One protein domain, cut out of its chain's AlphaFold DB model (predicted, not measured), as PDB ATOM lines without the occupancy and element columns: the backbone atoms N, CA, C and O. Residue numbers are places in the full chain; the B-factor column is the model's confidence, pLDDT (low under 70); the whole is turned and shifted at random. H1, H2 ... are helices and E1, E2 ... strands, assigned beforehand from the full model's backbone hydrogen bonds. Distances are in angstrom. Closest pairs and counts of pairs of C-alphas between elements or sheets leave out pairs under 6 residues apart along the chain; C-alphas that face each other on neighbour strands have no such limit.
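AT A GLANCE: This is residues 10 to 49 of the 49 residues of an uncharacterized protein of Streptomyces lydicamycinicus (UniProt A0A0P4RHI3). A narrow sheet of three antiparallel strands makes a rod, with the one small helix H1 over one face near the E2 to E3 turn and the loop of residues 20 to 28 at the opposite end. The printed part has 40 residues with H1, E1, E2 and E3 along it; the sheet's order is E1, E2, E3, and the class is mostly strand. It is only just compact, close to loose, with a radius of gyration of the C-alphas of 10.8 A and spans of 33 by 14 by 12 A.

IN THESE COORDINATES: Find C-alpha 10 at (-19.177, 37.704, 51.745), where H1 begins; it holds residues 10 to 13. E1, residues 16 to 19, begins at C-alpha 16 at (-21.183, 29.476, 43.174). E2, residues 29 to 35, covers 18.8 A. E3, residues 38 to 48, covers 23.8 A, bends by 59 degrees at residue 41 and ends at C-alpha 48 at (-28.010, 26.661, 34.514).

HOW THE PARTS SIT: The three strands form a meander, each the antiparallel neighbour of the one before. Look first at the hairpin of E1 and E2, at 153 degrees, where N 18 and O 30 are within hydrogen-bond range at 2.8 A. In the hairpin of E2 and E3, at 148 degrees, N 31 and O 46 are within range at 2.8 A. H1 is on the sheet at a height over the sheet of 9.1 A and only just over E2, on which 3 of its 4 C-alphas fall. Their closest C-alphas, those of Gln 13 and Pro 34, are 5.6 A apart. H1 is too short for an O i to N i+4 pair; its one O i to N i+3 pair is within range.

THE WHOLE: The C-alphas farthest apart, those of Pro 26 and Gly 37, are 33.2 A apart. The printed part has no cut and no long link. The mean pLDDT of the printed part is 70.8; look for values under 70 at residues 15, 17, 19 to 29, 39 and 48 to 49.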
ATOM      1  N   ASP A  10     -18.355  37.047  52.767       73.12
ATOM      2  CA  ASP A  10     -19.177  37.704  51.745       73.12
ATOM      3  C   ASP A  10     -19.149  36.937  50.409       73.12
ATOM      4  O   ASP A  10     -20.188  36.636  49.823       73.12
ATOM      5  N   GLU A  11     -17.962  36.486  49.991       73.56
ATOM      6  CA  GLU A  11     -17.788  35.629  48.809       73.56
ATOM      7  C   GLU A  11     -18.505  34.284  48.979       73.56
ATOM      8  O   GLU A  11     -19.153  33.794  48.057       73.56
ATOM      9  N   ILE A  12     -18.467  33.716  50.186       75.38
ATOM     10  CA  ILE A  12     -19.204  32.493  50.518       75.38
ATOM     11  C   ILE A  12     -20.723  32.718  50.469       75.38
ATOM     12  O   ILE A  12     -21.447  31.800  50.096       75.38
ATOM     13  N   GLN A  13     -21.209  33.911  50.831       75.00
ATOM     14  CA  GLN A  13     -22.636  34.279  50.826       75.00
ATOM     15  C   GLN A  13     -23.190  34.566  49.419       75.00
ATOM     16  O   GLN A  13     -24.403  34.643  49.248       75.00
ATOM     17  N   THR A  14     -22.324  34.683  48.413       74.12
ATOM     18  CA  THR A  14     -22.722  35.005  47.034       74.12
ATOM     19  C   THR A  14     -23.148  33.763  46.228       74.12
ATOM     20  O   THR A  14     -23.821  33.897  45.209       74.12
ATOM     21  N   GLY A  15     -22.808  32.555  46.697       69.25
ATOM     22  CA  GLY A  15     -23.061  31.299  45.981       69.25
ATOM     23  C   GLY A  15     -22.066  31.046  44.846       69.25
ATOM     24  O   GLY A  15     -21.259  31.907  44.488       69.25
ATOM     25  N   VAL A  16     -22.079  29.834  44.283       76.38
ATOM     26  CA  VAL A  16     -21.183  29.476  43.174       76.38
ATOM     27  C   VAL A  16     -21.897  28.698  42.079       76.38
ATOM     28  O   VAL A  16     -22.776  27.878  42.333       76.38
ATOM     29  N   ALA A  17     -21.413  28.881  40.854       69.94
ATOM     30  CA  ALA A  17     -21.756  28.054  39.713       69.94
ATOM     31  C   ALA A  17     -20.601  27.084  39.411       69.94
ATOM     32  O   ALA A  17     -19.562  27.487  38.880       69.94
ATOM     33  N   LEU A  18     -20.760  25.805  39.753       71.88
ATOM     34  CA  LEU A  18     -19.788  24.761  39.435       71.88
ATOM     35  C   LEU A  18     -20.064  24.188  38.054       71.88
ATOM     36  O   LEU A  18     -21.140  23.655  37.802       71.88
ATOM     37  N   THR A  19     -19.073  24.232  37.168       64.31
ATOM     38  CA  THR A  19     -19.163  23.543  35.879       64.31
ATOM     39  C   THR A  19     -19.327  22.046  36.121       64.31
ATOM     40  O   THR A  19     -18.499  21.428  36.795       64.31
ATOM     41  N   THR A  20     -20.392  21.466  35.580       58.91
ATOM     42  CA  THR A  20     -20.680  20.040  35.698       58.91
ATOM     43  C   THR A  20     -20.721  19.426  34.305       58.91
ATOM     44  O   THR A  20     -21.481  19.846  33.440       58.91
ATOM     45  N   GLU A  21     -19.890  18.409  34.078       59.44
ATOM     46  CA  GLU A  21     -19.966  17.591  32.857       59.44
ATOM     47  C   GLU A  21     -21.097  16.544  32.935       59.44
ATOM     48  O   GLU A  21     -21.359  15.839  31.966       59.44
ATOM     49  N   LEU A  22     -21.774  16.455  34.087       57.81
ATOM     50  CA  LEU A  22     -22.845  15.504  34.412       57.81
ATOM     51  C   LEU A  22     -24.223  16.176  34.581       57.81
ATOM     52  O   LEU A  22     -25.185  15.502  34.940       57.81
ATOM     53  N   GLY A  23     -24.323  17.492  34.377       56.16
ATOM     54  CA  GLY A  23     -25.568  18.246  34.531       56.16
ATOM     55  C   GLY A  23     -26.538  18.035  33.369       56.16
ATOM     56  O   GLY A  23     -26.160  17.567  32.296       56.16
ATOM     57  N   GLN A  24     -27.797  18.434  33.571       60.59
ATOM     58  CA  GLN A  24     -28.884  18.301  32.590       60.59
ATOM     59  C   GLN A  24     -28.588  18.962  31.224       60.59
ATOM     60  O   GLN A  24     -29.226  18.626  30.224       60.59
ATOM     61  N   PHE A  25     -27.598  19.857  31.164       57.38
ATOM     62  CA  PHE A  25     -27.137  20.514  29.947       57.38
ATOM     63  C   PHE A  25     -25.676  20.150  29.635       57.38
ATOM     64  O   PHE A  25     -24.828  20.210  30.529       57.38
ATOM     65  N   PRO A  26     -25.329  19.832  28.372       56.12
ATOM     66  CA  PRO A  26     -23.933  19.709  27.970       56.12
ATOM     67  C   PRO A  26     -23.246  21.073  28.142       56.12
ATOM     68  O   PRO A  26     -23.580  22.017  27.429       56.12
ATOM     69  N   ARG A  27     -22.282  21.155  29.075       63.84
ATOM     70  CA  ARG A  27     -21.623  22.383  29.596       63.84
ATOM     71  C   ARG A  27     -22.407  23.196  30.637       63.84
ATOM     72  O   ARG A  27     -22.015  24.326  30.921       63.84
ATOM     73  N   GLY A  28     -23.452  22.626  31.230       61.94
ATOM     74  CA  GLY A  28     -24.215  23.286  32.284       61.94
ATOM     75  C   GLY A  28     -23.396  23.551  33.551       61.94
ATOM     76  O   GLY A  28     -22.346  22.944  33.806       61.94
ATOM     77  N   ARG A  29     -23.888  24.476  34.370       69.69
ATOM     78  CA  ARG A  29     -23.332  24.774  35.692       69.69
ATOM     79  C   ARG A  29     -24.351  24.440  36.770       69.69
ATOM     80  O   ARG A  29     -25.473  24.924  36.719       69.69
ATOM     81  N   ALA A  30     -23.936  23.664  37.762       79.00
ATOM     82  CA  ALA A  30     -24.711  23.431  38.967       79.00
ATOM     83  C   ALA A  30     -24.533  24.633  39.897       79.00
ATOM     84  O   ALA A  30     -23.404  24.991  40.255       79.00
ATOM     85  N   LEU A  31     -25.640  25.266  40.257       80.06
ATOM     86  CA  LEU A  31     -25.691  26.380  41.187       80.06
ATOM     87  C   LEU A  31     -25.810  25.854  42.614       80.06
ATOM     88  O   LEU A  31     -26.583  24.933  42.903       80.06
ATOM     89  N   TYR A  32     -25.015  26.449  43.493       80.81
ATOM     90  CA  TYR A  32     -25.015  26.170  44.914       80.81
ATOM     91  C   TYR A  32     -25.145  27.473  45.682       80.81
ATOM     92  O   TYR A  32     -24.278  28.344  45.575       80.81
ATOM     93  N   ASP A  33     -26.205  27.568  46.475       80.69
ATOM     94  CA  ASP A  33     -26.476  28.725  47.312       80.69
ATOM     95  C   ASP A  33     -26.102  28.444  48.772       80.69
ATOM     96  O   ASP A  33     -26.294  27.331  49.284       80.69
ATOM     97  N   PRO A  34     -25.559  29.443  49.477       77.31
ATOM     98  CA  PRO A  34     -25.149  29.296  50.858       77.31
ATOM     99  C   PRO A  34     -26.349  29.205  51.795       77.31
ATOM    100  O   PRO A  34     -27.303  29.979  51.704       77.31
ATOM    101  N   ARG A  35     -26.286  28.279  52.760       76.56
ATOM    102  CA  ARG A  35     -27.317  28.178  53.795       76.56
ATOM    103  C   ARG A  35     -27.196  29.324  54.803       76.56
ATOM    104  O   ARG A  35     -26.127  29.502  55.401       76.56
ATOM    105  N   PRO A  36     -28.296  30.036  55.112       71.56
ATOM    106  CA  PRO A  36     -28.315  30.996  56.208       71.56
ATOM    107  C   PRO A  36     -27.957  30.298  57.529       71.56
ATOM    108  O   PRO A  36     -28.659  29.395  57.975       71.56
ATOM    109  N   GLY A  37     -26.845  30.702  58.148       75.19
ATOM    110  CA  GLY A  37     -26.364  30.152  59.423       75.19
ATOM    111  C   GLY A  37     -25.294  29.058  59.317       75.19
ATOM    112  O   GLY A  37     -24.580  28.834  60.293       75.19
ATOM    113  N   GLU A  38     -25.089  28.444  58.146       71.19
ATOM    114  CA  GLU A  38     -24.071  27.402  57.935       71.19
ATOM    115  C   GLU A  38     -23.073  27.826  56.848       71.19
ATOM    116  O   GLU A  38     -23.198  27.490  55.676       71.19
ATOM    117  N   ARG A  39     -22.030  28.552  57.266       67.88
ATOM    118  CA  ARG A  39     -21.035  29.171  56.369       67.88
ATOM    119  C   ARG A  39     -20.305  28.189  55.442       67.88
ATOM    120  O   ARG A  39     -19.885  28.585  54.371       67.88
ATOM    121  N   ASN A  40     -20.179  26.920  55.814       71.50
ATOM    122  CA  ASN A  40     -19.442  25.932  55.015       71.50
ATOM    123  C   ASN A  40     -20.365  24.948  54.291       71.50
ATOM    124  O   ASN A  40     -19.920  23.869  53.896       71.50
ATOM    125  N   ARG A  41     -21.660  25.264  54.186       75.69
ATOM    126  CA  ARG A  41     -22.639  24.326  53.658       75.69
ATOM    127  C   ARG A  41     -23.552  24.997  52.651       75.69
ATOM    128  O   ARG A  41     -24.262  25.949  52.969       75.69
ATOM    129  N   TRP A  42     -23.507  24.481  51.433       78.50
ATOM    130  CA  TRP A  42     -24.270  25.007  50.314       78.50
ATOM    131  C   TRP A  42     -25.283  23.975  49.843       78.50
ATOM    132  O   TRP A  42     -24.987  22.776  49.804       78.50
ATOM    133  N   ASP A  43     -26.470  24.455  49.503       81.50
ATOM    134  CA  ASP A  43     -27.523  23.645  48.910       81.50
ATOM    135  C   ASP A  43     -27.510  23.797  47.403       81.50
ATOM    136  O   ASP A  43     -27.308  24.886  46.875       81.50
ATOM    137  N   TRP A  44     -27.760  22.688  46.713       80.12
ATOM    138  CA  TRP A  44     -28.012  22.719  45.283       80.12
ATOM    139  C   TRP A  44     -29.312  23.483  45.011       80.12
ATOM    140  O   TRP A  44     -30.367  23.105  45.528       80.12
ATOM    141  N   SER A  45     -29.228  24.541  44.208       79.69
ATOM    142  CA  SER A  45     -30.370  25.389  43.852       79.69
ATOM    143  C   SER A  45     -30.845  25.212  42.411       79.69
ATOM    144  O   SER A  45     -31.941  25.653  42.068       79.69
ATOM    145  N   GLY A  46     -30.077  24.504  41.581       77.69
ATOM    146  CA  GLY A  46     -30.481  24.114  40.233       77.69
ATOM    147  C   GLY A  46     -29.307  24.011  39.269       77.69
ATOM    148  O   GLY A  46     -28.155  24.212  39.645       77.69
ATOM    149  N   ASP A  47     -29.606  23.711  38.008       75.50
ATOM    150  CA  ASP A  47     -28.634  23.731  36.914       75.50
ATOM    151  C   ASP A  47     -28.948  24.893  35.960       75.50
ATOM    152  O   ASP A  47     -30.098  25.080  35.554       75.50
ATOM    153  N   SER A  48     -27.927  25.664  35.583       65.75
ATOM    154  CA  SER A  48     -28.010  26.661  34.514       65.75
ATOM    155  C   SER A  48     -27.418  26.111  33.208       65.75
ATOM    156  O   SER A  48     -26.440  25.356  33.258       65.75
ATOM    157  N   PRO A  49     -27.958  26.509  32.042       61.34
ATOM    158  CA  PRO A  49     -27.272  26.371  30.758       61.34
ATOM    159  C   PRO A  49     -25.946  27.144  30.708       61.34
ATOM    160  O   PRO A  49     -25.769  28.094  31.513       61.34
TER     161      PRO A  49